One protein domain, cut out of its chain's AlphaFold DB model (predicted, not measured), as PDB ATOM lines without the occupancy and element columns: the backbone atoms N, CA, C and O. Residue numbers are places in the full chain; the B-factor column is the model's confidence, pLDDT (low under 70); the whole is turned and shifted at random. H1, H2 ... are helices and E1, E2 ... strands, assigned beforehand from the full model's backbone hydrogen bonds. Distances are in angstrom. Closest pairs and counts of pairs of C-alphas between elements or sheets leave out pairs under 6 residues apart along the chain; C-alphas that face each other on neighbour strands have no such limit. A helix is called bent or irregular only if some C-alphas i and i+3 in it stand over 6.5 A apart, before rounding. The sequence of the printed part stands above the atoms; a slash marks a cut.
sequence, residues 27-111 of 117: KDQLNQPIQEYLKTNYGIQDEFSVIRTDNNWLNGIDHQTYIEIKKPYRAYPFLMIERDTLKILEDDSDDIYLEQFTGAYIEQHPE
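Overview. This is residues 27 to 111 of the 117 residues of an uncharacterized protein of Bacillus wiedmannii (UniProt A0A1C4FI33). A small sheet of three antiparallel strands, E1, E2 and E3, has H1 laid across one face, while H2 only grazes the sheet and makes one end of the long axis. The link from E1 to E2, with Leu 58, lies at the opposite end. The printed part has 85 residues, with two named helices and three named strands in the order H1 E1 E2 E3 H2; the sheet's order is E1 - E2 - E3, and the class is mixed, helices and strands. The whole is compact, with a radius of gyration of the C-alphas of 13.2 A, yet elongated in outline, spanning 43 by 25 by 22 A.

Arrangement. H1, residues 27 to 42, is on the sheet of E1, residues 48 to 53, E2, residues 63 to 69, and E3, residues 78 to 81, at a height over the sheet of 6.6 A. This makes two layers, a helix on one face of a sheet. H1 only just lies over E2, with 3 of its C-alphas falling on that strand, and runs only just across the strands, at 63 degrees to E2 on the local plane. The closest C-alphas of H1 and E1 are those of Lys 27 and Thr 53, 6.9 A apart. E1, E2 and E3 form a meander, each strand the antiparallel neighbour of the one before. E1 and E2 are a hairpin, their directions at 150 degrees, with N 49 and O 68 within hydrogen-bond range at 2.8 A. E2 and E3 are a hairpin at 136 degrees, with N 65 and O 79 at 2.9 A. H2, residues 96 to 108, only grazes the sheet, with its residues 96 to 103. H1 and H2 are close but not clearly touching, about perpendicular at 86 degrees; their closest C-alphas, of Tyr 42 and Ile 96, are 7.8 A apart. Every O i to N i+4 pair is within hydrogen-bond range in H2, and 9 of 12 are in H1.

Along the chain. H1 begins at C-alpha 27, (226.645, 263.444, 275.100), and measures 22.0 A; it is only just irregular, with C-alphas 29 and 32 6.7 A apart. E1 measures 13.9 A, E2 18.0 A from C-alpha 63 at (221.754, 268.358, 267.818), and E3 9.6 A. H2 measures 18.4 A and ends at C-alpha 108, (196.739, 252.236, 281.292).

Size, cuts and confidence. The two C-alphas farthest apart, of Leu 58 and Gln 108, are 43.3 A apart. The printed part has no cut. The link from E3 to H2, residues 82 to 95, is long; that from H1 to E1 is tight. The mean pLDDT of the printed part is 92.0, and no printed residue is under 70.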
ATOM      1  N   LYS A  27     228.083 263.425 274.765       78.44
ATOM      2  CA  LYS A  27     226.645 263.444 275.100       78.44
ATOM      3  C   LYS A  27     226.341 264.029 276.482       78.44
ATOM      4  O   LYS A  27     225.296 264.641 276.659       78.44
ATOM      5  N   ASP A  28     227.260 263.871 277.432       83.81
ATOM      6  CA  ASP A  28     227.098 264.357 278.805       83.81
ATOM      7  C   ASP A  28     226.953 265.882 278.898       83.81
ATOM      8  O   ASP A  28     226.377 266.380 279.864       83.81
ATOM      9  N   GLN A  29     227.409 266.627 277.881       88.19
ATOM     10  CA  GLN A  29     227.204 268.077 277.798       88.19
ATOM     11  C   GLN A  29     225.728 268.467 277.650       88.19
ATOM     12  O   GLN A  29     225.368 269.587 277.995       88.19
ATOM     13  N   LEU A  30     224.864 267.554 277.196       92.12
ATOM     14  CA  LEU A  30     223.430 267.812 277.040       92.12
ATOM     15  C   LEU A  30     222.629 267.577 278.321       92.12
ATOM     16  O   LEU A  30     221.491 268.025 278.416       92.12
ATOM     17  N   ASN A  31     223.195 266.900 279.323       93.44
ATOM     18  CA  ASN A  31     222.441 266.548 280.524       93.44
ATOM     19  C   ASN A  31     221.971 267.798 281.281       93.44
ATOM     20  O   ASN A  31     220.806 267.899 281.645       93.44
ATOM     21  N   GLN A  32     222.853 268.773 281.493       94.38
ATOM     22  CA  GLN A  32     222.484 269.996 282.201       94.38
ATOM     23  C   GLN A  32     221.425 270.839 281.460       94.38
ATOM     24  O   GLN A  32     220.406 271.139 282.084       94.38
ATOM     25  N   PRO A  33     221.588 271.199 280.170       95.38
ATOM     26  CA  PRO A  33     220.586 272.013 279.478       95.38
ATOM     27  C   PRO A  33     219.226 271.310 279.386       95.38
ATOM     28  O   PRO A  33     218.196 271.945 279.607       95.38
ATOM     29  N   ILE A  34     219.200 269.992 279.155       96.25
ATOM     30  CA  ILE A  34     217.947 269.223 279.145       96.25
ATOM     31  C   ILE A  34     217.315 269.200 280.543       96.25
ATOM     32  O   ILE A  34     216.108 269.391 280.673       96.25
ATOM     33  N   GLN A  35     218.113 269.028 281.601       95.88
ATOM     34  CA  GLN A  35     217.615 269.067 282.977       95.88
ATOM     35  C   GLN A  35     217.004 270.431 283.327       95.88
ATOM     36  O   GLN A  35     215.949 270.493 283.964       95.88
ATOM     37  N   GLU A  36     217.649 271.526 282.932       95.94
ATOM     38  CA  GLU A  36     217.150 272.883 283.167       95.94
ATOM     39  C   GLU A  36     215.855 273.147 282.390       95.94
ATOM     40  O   GLU A  36     214.897 273.663 282.971       95.94
ATOM     41  N   TYR A  37     215.791 272.720 281.128       96.12
ATOM     42  CA  TYR A  37     214.601 272.805 280.282       96.12
ATOM     43  C   TYR A  37     213.409 272.043 280.873       96.12
ATOM     44  O   TYR A  37     212.352 272.627 281.128       96.12
ATOM     45  N   LEU A  38     213.594 270.754 281.177       95.56
ATOM     46  CA  LEU A  38     212.546 269.893 281.727       95.56
ATOM     47  C   LEU A  38     212.029 270.399 283.077       95.56
ATOM     48  O   LEU A  38     210.823 270.397 283.335       95.56
ATOM     49  N   LYS A  39     212.933 270.880 283.933       95.38
ATOM     50  CA  LYS A  39     212.568 271.412 285.247       95.38
ATOM     51  C   LYS A  39     211.807 272.727 285.140       95.38
ATOM     52  O   LYS A  39     210.799 272.892 285.822       95.38
ATOM     53  N   THR A  40     212.293 273.656 284.319       95.12
ATOM     54  CA  THR A  40     211.735 275.013 284.221       95.12
ATOM     55  C   THR A  40     210.362 275.006 283.567       95.12
ATOM     56  O   THR A  40     209.455 275.677 284.057       95.12
ATOM     57  N   ASN A  41     210.199 274.219 282.502       94.62
ATOM     58  CA  ASN A  41     208.989 274.245 281.685       94.62
ATOM     59  C   ASN A  41     207.949 273.197 282.106       94.62
ATOM     60  O   ASN A  41     206.756 273.432 281.945       94.62
ATOM     61  N   TYR A  42     208.379 272.068 282.684       92.69
ATOM     62  CA  TYR A  42     207.492 270.927 282.957       92.69
ATOM     63  C   TYR A  42     207.540 270.426 284.407       92.69
ATOM     64  O   TYR A  42     206.762 269.548 284.776       92.69
ATOM     65  N   GLY A  43     208.429 270.964 285.249       92.06
ATOM     66  CA  GLY A  43     208.583 270.531 286.642       92.06
ATOM     67  C   GLY A  43     209.203 269.138 286.812       92.06
ATOM     68  O   GLY A  43     209.122 268.571 287.900       92.06
ATOM     69  N   ILE A  44     209.822 268.582 285.767       90.69
ATOM     70  CA  ILE A  44     210.436 267.244 285.777       90.69
ATOM     71  C   ILE A  44     211.898 267.359 286.237       90.69
ATOM     72  O   ILE A  44     212.675 268.127 285.666       90.69
ATOM     73  N   GLN A  45     212.297 266.594 287.261       87.38
ATOM     74  CA  GLN A  45     213.640 266.670 287.846       87.38
ATOM     75  C   GLN A  45     214.332 265.302 287.953       87.38
ATOM     76  O   GLN A  45     213.788 264.392 288.560       87.38
ATOM     77  N   ASP A  46     215.556 265.199 287.418       74.19
ATOM     78  CA  ASP A  46     216.499 264.072 287.542       74.19
ATOM     79  C   ASP A  46     215.946 262.700 287.090       74.19
ATOM     80  O   ASP A  46     216.435 261.638 287.478       74.19
ATOM     81  N   GLU A  47     214.928 262.712 286.228       86.62
ATOM     82  CA  GLU A  47     214.174 261.523 285.810       86.62
ATOM     83  C   GLU A  47     214.255 261.273 284.299       86.62
ATOM     84  O   GLU A  47     213.339 260.701 283.709       86.62
ATOM     85  N   PHE A  48     215.368 261.652 283.664       94.38
ATOM     86  CA  PHE A  48     215.597 261.391 282.244       94.38
ATOM     87  C   PHE A  48     216.972 260.781 281.940       94.38
ATOM     88  O   PHE A  48     217.875 260.751 282.778       94.38
ATOM     89  N   SER A  49     217.132 260.266 280.724       94.62
ATOM     90  CA  SER A  49     218.426 259.867 280.167       94.62
ATOM     91  C   SER A  49     218.489 260.132 278.670       94.62
ATOM     92  O   SER A  49     217.547 259.823 277.947       94.62
ATOM     93  N   VAL A  50     219.619 260.648 278.184       94.38
ATOM     94  CA  VAL A  50     219.865 260.808 276.746       94.38
ATOM     95  C   VAL A  50     220.113 259.437 276.113       94.38
ATOM     96  O   VAL A  50     221.119 258.786 276.396       94.38
ATOM     97  N   ILE A  51     219.215 258.998 275.231       94.31
ATOM     98  CA  ILE A  51     219.345 257.721 274.510       94.31
ATOM     99  C   ILE A  51     220.321 257.900 273.351       94.31
ATOM    100  O   ILE A  51     221.308 257.172 273.178       94.31
ATOM    101  N   ARG A  52     220.040 258.907 272.528       91.19
ATOM    102  CA  ARG A  52     220.755 259.168 271.289       91.19
ATOM    103  C   ARG A  52     220.861 260.663 271.092       91.19
ATOM    104  O   ARG A  52     219.926 261.396 271.357       91.19
ATOM    105  N   THR A  53     222.006 261.085 270.585       91.12
ATOM    106  CA  THR A  53     222.157 262.411 270.012       91.12
ATOM    107  C   THR A  53     223.019 262.281 268.779       91.12
ATOM    108  O   THR A  53     224.004 261.531 268.794       91.12
ATOM    109  N   ASP A  54     222.645 262.989 267.728       86.12
ATOM    110  CA  ASP A  54     223.448 263.045 266.519       86.12
ATOM    111  C   ASP A  54     224.473 264.186 266.620       86.12
ATOM    112  O   ASP A  54     224.259 265.209 267.283       86.12
ATOM    113  N   ASN A  55     225.620 263.998 265.961       76.00
ATOM    114  CA  ASN A  55     226.635 265.034 265.807       76.00
ATOM    115  C   ASN A  55     226.928 265.286 264.325       76.00
ATOM    116  O   ASN A  55     227.945 264.856 263.784       76.00
ATOM    117  N   ASN A  56     226.017 266.005 263.674       79.00
ATOM    118  CA  ASN A  56     226.113 266.359 262.261       79.00
ATOM    119  C   ASN A  56     226.798 267.721 262.046       79.00
ATOM    120  O   ASN A  56     226.340 268.522 261.231       79.00
ATOM    121  N   TRP A  57     227.914 267.971 262.750       72.75
ATOM    122  CA  TRP A  57     228.674 269.232 262.687       72.75
ATOM    123  C   TRP A  57     228.997 269.659 261.247       72.75
ATOM    124  O   TRP A  57     228.769 270.802 260.866       72.75
ATOM    125  N   LEU A  58     229.469 268.724 260.411       71.94
ATOM    126  CA  LEU A  58     229.851 269.003 259.018       71.94
ATOM    127  C   LEU A  58     228.684 269.447 258.124       71.94
ATOM    128  O   LEU A  58     228.920 270.097 257.111       71.94
ATOM    129  N   ASN A  59     227.450 269.110 258.499       77.69
ATOM    130  CA  ASN A  59     226.249 269.509 257.767       77.69
ATOM    131  C   ASN A  59     225.604 270.774 258.354       77.69
ATOM    132  O   ASN A  59     224.579 271.208 257.839       77.69
ATOM    133  N   GLY A  60     226.167 271.341 259.431       75.38
ATOM    134  CA  GLY A  60     225.613 272.514 260.115       75.38
ATOM    135  C   GLY A  60     224.229 272.283 260.725       75.38
ATOM    136  O   GLY A  60     223.489 273.236 260.917       75.38
ATOM    137  N   ILE A  61     223.855 271.027 260.977       82.25
ATOM    138  CA  ILE A  61     222.550 270.666 261.544       82.25
ATOM    139  C   ILE A  61     222.664 270.711 263.063       82.25
ATOM    140  O   ILE A  61     223.678 270.261 263.589       82.25
ATOM    141  N   ASP A  62     221.647 271.188 263.765       89.25
ATOM    142  CA  ASP A  62     221.584 271.168 265.228       89.25
ATOM    143  C   ASP A  62     221.603 269.746 265.820       89.25
ATOM    144  O   ASP A  62     221.572 268.730 265.110       89.25
ATOM    145  N   HIS A  63     221.765 269.646 267.137       91.31
ATOM    146  CA  HIS A  63     221.754 268.358 267.818       91.31
ATOM    147  C   HIS A  63     220.340 267.786 267.830       91.31
ATOM    148  O   HIS A  63     219.422 268.332 268.429       91.31
ATOM    149  N   GLN A  64     220.194 266.644 267.168       93.12
ATOM    150  CA  GLN A  64     218.976 265.848 267.152       93.12
ATOM    151  C   GLN A  64     219.063 264.828 268.278       93.12
ATOM    152  O   GLN A  64     219.840 263.869 268.182       93.12
ATOM    153  N   THR A  65     218.322 265.052 269.357       95.06
ATOM    154  CA  THR A  65     218.487 264.318 270.609       95.06
ATOM    155  C   THR A  65     217.199 263.608 271.002       95.06
ATOM    156  O   THR A  65     216.168 264.233 271.177       95.06
ATOM    157  N   TYR A  66     217.269 262.295 271.209       96.44
ATOM    158  CA  TYR A  66     216.195 261.521 271.826       96.44
ATOM    159  C   TYR A  66     216.522 261.291 273.292       96.44
ATOM    160  O   TYR A  66     217.606 260.781 273.623       96.44
ATOM    161  N   ILE A  67     215.572 261.611 274.160       96.75
ATOM    162  CA  ILE A  67     215.669 261.320 275.586       96.75
ATOM    163  C   ILE A  67     214.613 260.305 275.999       96.75
ATOM    164  O   ILE A  67     213.570 260.170 275.378       96.75
ATOM    165  N   GLU A  68     214.895 259.588 277.074       97.00
ATOM    166  CA  GLU A  68     213.902 258.845 277.832       97.00
ATOM    167  C   GLU A  68     213.550 259.663 279.063       97.00
ATOM    168  O   GLU A  68     214.445 259.933 279.860       97.00
ATOM    169  N   ILE A  69     212.279 259.990 279.256       96.19
ATOM    170  CA  ILE A  69     211.757 260.445 280.543       96.19
ATOM    171  C   ILE A  69     211.151 259.222 281.231       96.19
ATOM    172  O   ILE A  69     210.345 258.507 280.641       96.19
ATOM    173  N   LYS A  70     211.568 258.940 282.463       93.88
ATOM    174  CA  LYS A  70     211.198 257.718 283.195       93.88
ATOM    175  C   LYS A  70     209.942 257.887 284.038       93.88
ATOM    176  O   LYS A  70     209.321 256.887 284.385       93.88
ATOM    177  N   LYS A  71     209.623 259.123 284.414       91.06
ATOM    178  CA  LYS A  71     208.545 259.479 285.331       91.06
ATOM    179  C   LYS A  71     208.024 260.898 285.032       91.06
ATOM    180  O   LYS A  71     208.786 261.710 284.509       91.06
ATOM    181  N   PRO A  72     206.764 261.211 285.389       88.62
ATOM    182  CA  PRO A  72     205.794 260.321 286.037       88.62
ATOM    183  C   PRO A  72     205.333 259.162 285.146       88.62
ATOM    184  O   PRO A  72     205.046 258.097 285.683       88.62
ATOM    185  N   TYR A  73     205.369 259.335 283.825       92.94
ATOM    186  CA  TYR A  73     205.096 258.285 282.848       92.94
ATOM    187  C   TYR A  73     206.272 258.130 281.893       92.94
ATOM    188  O   TYR A  73     207.038 259.073 281.665       92.94
ATOM    189  N   ARG A  74     206.463 256.929 281.349       93.81
ATOM    190  CA  ARG A  74     207.590 256.703 280.442       93.81
ATOM    191  C   ARG A  74     207.332 257.354 279.083       93.81
ATOM    192  O   ARG A  74     206.322 257.062 278.453       93.81
ATOM    193  N   ALA A  75     208.252 258.195 278.620       95.94
ATOM    194  CA  ALA A  75     208.131 258.905 277.348       95.94
ATOM    195  C   ALA A  75     209.474 259.013 276.617       95.94
ATOM    196  O   ALA A  75     210.533 258.934 277.249       95.94
ATOM    197  N   TYR A  76     209.422 259.214 275.298       96.38
ATOM    198  CA  TYR A  76     210.595 259.192 274.419       96.38
ATOM    199  C   TYR A  76     210.710 260.423 273.503       96.38
ATOM    200  O   TYR A  76     210.865 260.249 272.293       96.38
ATOM    201  N   PRO A  77     210.647 261.655 274.043       97.44
ATOM    202  CA  PRO A  77     210.596 262.847 273.211       97.44
ATOM    203  C   PRO A  77     211.892 263.066 272.424       97.44
ATOM    204  O   PRO A  77     213.013 262.845 272.915       97.44
ATOM    205  N   PHE A  78     211.709 263.568 271.212       97.56
ATOM    206  CA  PHE A  78     212.728 264.204 270.401       97.56
ATOM    207  C   PHE A  78     212.908 265.671 270.807       97.56
ATOM    208  O   PHE A  78     211.947 266.416 270.979       97.56
ATOM    209  N   LEU A  79     214.162 266.098 270.924       97.31
ATOM    210  CA  LEU A  79     214.566 267.472 271.166       97.31
ATOM    211  C   LEU A  79     215.518 267.918 270.061       97.31
ATOM    212  O   LEU A  79     216.546 267.273 269.820       97.31
ATOM    213  N   MET A  80     215.207 269.054 269.449       96.00
ATOM    214  CA  MET A  80     216.168 269.803 268.655       96.00
ATOM    215  C   MET A  80     216.920 270.759 269.581       96.00
ATOM    216  O   MET A  80     216.315 271.553 270.302       96.00
ATOM    217  N   ILE A  81     218.247 270.669 269.596       95.12
ATOM    218  CA  ILE A  81     219.096 271.448 270.496       95.12
ATOM    219  C   ILE A  81     220.121 272.213 269.667       95.12
ATOM    220  O   ILE A  81     220.948 271.611 268.980       95.12
ATOM    221  N   GLU A  82     220.073 273.538 269.758       93.44
ATOM    222  CA  GLU A  82     220.974 274.429 269.037       93.44
ATOM    223  C   GLU A  82     222.435 274.104 269.382       93.44
ATOM    224  O   GLU A  82     222.795 273.850 270.537       93.44
ATOM    225  N   ARG A  83     223.271 274.032 268.349       88.31
ATOM    226  CA  ARG A  83     224.604 273.426 268.421       88.31
ATOM    227  C   ARG A  83     225.605 274.140 269.331       88.31
ATOM    228  O   ARG A  83     226.391 273.466 269.997       88.31
ATOM    229  N   ASP A  84     225.615 275.465 269.334       86.12
ATOM    230  CA  ASP A  84     226.681 276.253 269.964       86.12
ATOM    231  C   ASP A  84     226.305 276.713 271.383       86.12
ATOM    232  O   ASP A  84     227.142 276.779 272.284       86.12
ATOM    233  N   THR A  85     225.030 277.017 271.593       92.50
ATOM    234  CA  THR A  85     224.415 277.497 272.836       92.50
ATOM    235  C   THR A  85     223.790 276.378 273.660       92.50
ATOM    236  O   THR A  85     223.519 276.588 274.843       92.50
ATOM    237  N   LEU A  86     223.561 275.204 273.060       93.25
ATOM    238  CA  LEU A  86     222.863 274.064 273.666       93.25
ATOM    239  C   LEU A  86     221.432 274.388 274.117       93.25
ATOM    240  O   LEU A  86     220.872 273.714 274.985       93.25
ATOM    241  N   LYS A  87     220.826 275.426 273.534       95.69
ATOM    242  CA  LYS A  87     219.448 275.813 273.819       95.69
ATOM    243  C   LYS A  87     218.482 274.866 273.107       95.69
ATOM    244  O   LYS A  87     218.619 274.622 271.915       95.69
ATOM    245  N   ILE A  88     217.473 274.380 273.825       96.75
ATOM    246  CA  ILE A  88     216.391 273.589 273.235       96.75
ATOM    247  C   ILE A  88     215.548 274.505 272.333       96.75
ATOM    248  O   ILE A  88     215.130 275.592 272.748       96.75
ATOM    249  N   LEU A  89     215.324 274.066 271.098       96.38
ATOM    250  CA  LEU A  89     214.473 274.715 270.106       96.38
ATOM    251  C   LEU A  89     213.067 274.118 270.217       96.38
ATOM    252  O   LEU A  89     212.781 273.077 269.634       96.38
ATOM    253  N   GLU A  90     212.213 274.751 271.024       94.81
ATOM    254  CA  GLU A  90     210.873 274.243 271.371       94.81
ATOM    255  C   GLU A  90     209.992 273.999 270.139       94.81
ATOM    256  O   GLU A  90     209.380 272.942 270.037       94.81
ATOM    257  N   ASP A  91     209.998 274.923 269.172       96.25
ATOM    258  CA  ASP A  91     209.194 274.824 267.943       96.25
ATOM    259  C   ASP A  91     209.616 273.658 267.027       96.25
ATOM    260  O   ASP A  91     208.828 273.204 266.197       96.25
ATOM    261  N   ASP A  92     210.849 273.169 267.189       96.50
ATOM    262  CA  ASP A  92     211.431 272.062 266.424       96.50
ATOM    263  C   ASP A  92     211.537 270.768 267.256       96.50
ATOM    264  O   ASP A  92     212.164 269.800 266.822       96.50
ATOM    265  N   SER A  93     210.966 270.747 268.464       97.25
ATOM    266  CA  SER A  93     211.006 269.619 269.401       97.25
ATOM    267  C   SER A  93     209.618 269.014 269.613       97.25
ATOM    268  O   SER A  93     208.599 269.639 269.327       97.25
ATOM    269  N   ASP A  94     209.568 267.795 270.151       98.06
ATOM    270  CA  ASP A  94     208.304 267.182 270.554       98.06
ATOM    271  C   ASP A  94     207.701 267.901 271.769       98.06
ATOM    272  O   ASP A  94     208.400 268.361 272.680       98.06
ATOM    273  N   ASP A  95     206.369 267.921 271.826       96.50
ATOM    274  CA  ASP A  95     205.641 268.384 273.002       96.50
ATOM    275  C   ASP A  95     205.765 267.353 274.137       96.50
ATOM    276  O   ASP A  95     205.222 266.247 274.085       96.50
ATOM    277  N   ILE A  96     206.464 267.738 275.207       95.81
ATOM    278  CA  ILE A  96     206.733 266.863 276.355       95.81
ATOM    279  C   ILE A  96     205.449 266.400 277.055       95.81
ATOM    280  O   ILE A  96     205.400 265.270 277.548       95.81
ATOM    281  N   TYR A  97     204.408 267.234 277.122       94.38
ATOM    282  CA  TYR A  97     203.149 266.838 277.749       94.38
ATOM    283  C   TYR A  97     202.403 265.816 276.903       94.38
ATOM    284  O   TYR A  97     201.852 264.866 277.464       94.38
ATOM    285  N   LEU A  98     202.405 265.972 275.580       96.38
ATOM    286  CA  LEU A  98     201.808 264.997 274.670       96.38
ATOM    287  C   LEU A  98     202.527 263.645 274.752       96.38
ATOM    288  O   LEU A  98     201.877 262.599 274.820       96.38
ATOM    289  N   GLU A  99     203.854 263.666 274.820       96.50
ATOM    290  CA  GLU A  99     204.678 262.467 274.972       96.50
ATOM    291  C   GLU A  99     204.429 261.770 276.324       96.50
ATOM    292  O   GLU A  99     204.190 260.561 276.376       96.50
ATOM    293  N   GLN A 100     204.371 262.527 277.428       94.25
ATOM    294  CA  GLN A 100     203.992 262.000 278.749       94.25
ATOM    295  C   GLN A 100     202.561 261.454 278.779       94.25
ATOM    296  O   GLN A 100     202.312 260.410 279.383       94.25
ATOM    297  N   PHE A 101     201.614 262.135 278.129       95.56
ATOM    298  CA  PHE A 101     200.226 261.687 278.034       95.56
ATOM    299  C   PHE A 101     200.119 260.371 277.259       95.56
ATOM    300  O   PHE A 101     199.417 259.456 277.688       95.56
ATOM    301  N   THR A 102     200.858 260.248 276.156       95.38
ATOM    302  CA  THR A 102     200.939 259.014 275.368       95.38
ATOM    303  C   THR A 102     201.519 257.873 276.203       95.38
ATOM    304  O   THR A 102     200.943 256.784 276.231       95.38
ATOM    305  N   GLY A 103     202.592 258.136 276.956       94.44
ATOM    306  CA  GLY A 103     203.152 257.191 277.925       94.44
ATOM    307  C   GLY A 103     202.127 256.725 278.959       94.44
ATOM    308  O   GLY A 103     201.913 255.525 279.133       94.44
ATOM    309  N   ALA A 104     201.422 257.671 279.586       95.75
ATOM    310  CA  ALA A 104     200.379 257.387 280.571       95.75
ATOM    311  C   ALA A 104     199.249 256.528 279.992       95.75
ATOM    312  O   ALA A 104     198.769 255.596 280.640       95.75
ATOM    313  N   TYR A 105     198.830 256.837 278.765       95.88
ATOM    314  CA  TYR A 105     197.776 256.106 278.079       95.88
ATOM    315  C   TYR A 105     198.203 254.668 277.776       95.88
ATOM    316  O   TYR A 105     197.447 253.747 278.061       95.88
ATOM    317  N   ILE A 106     199.422 254.452 277.269       94.00
ATOM    318  CA  ILE A 106     199.954 253.105 277.004       94.00
ATOM    319  C   ILE A 106     200.065 252.286 278.297       94.00
ATOM    320  O   ILE A 106     199.733 251.101 278.295       94.00
ATOM    321  N   GLU A 107     200.497 252.898 279.405       92.75
ATOM    322  CA  GLU A 107     200.562 252.221 280.709       92.75
ATOM    323  C   GLU A 107     199.175 251.778 281.210       92.75
ATOM    324  O   GLU A 107     199.051 250.712 281.816       92.75
ATOM    325  N   GLN A 108     198.127 252.560 280.933       94.94
ATOM    326  CA  GLN A 108     196.739 252.236 281.292       94.94
ATOM    327  C   GLN A 108     196.063 251.276 280.299       94.94
ATOM    328  O   GLN A 108     195.187 250.505 280.695       94.94
ATOM    329  N   HIS A 109     196.485 251.309 279.033       94.50
ATOM    330  CA  HIS A 109     195.903 250.583 277.902       94.50
ATOM    331  C   HIS A 109     196.967 249.768 277.145       94.50
ATOM    332  O   HIS A 109     197.244 250.039 275.971       94.50
ATOM    333  N   PRO A 110     197.588 248.752 277.773       90.06
ATOM    334  CA  PRO A 110     198.692 248.002 277.170       90.06
ATOM    335  C   PRO A 110     198.311 247.267 275.873       90.06
ATOM    336  O   PRO A 110     199.188 246.887 275.098       90.06
ATOM    337  N   GLU A 111     197.023 247.059 275.598       91.94
ATOM    338  CA  GLU A 111     196.514 246.481 274.354       91.94
ATOM    339  C   GLU A 111     196.888 247.279 273.096       91.94
ATOM    340  O   GLU A 111     197.016 246.689 272.023       91.94
TER     341      GLU A 111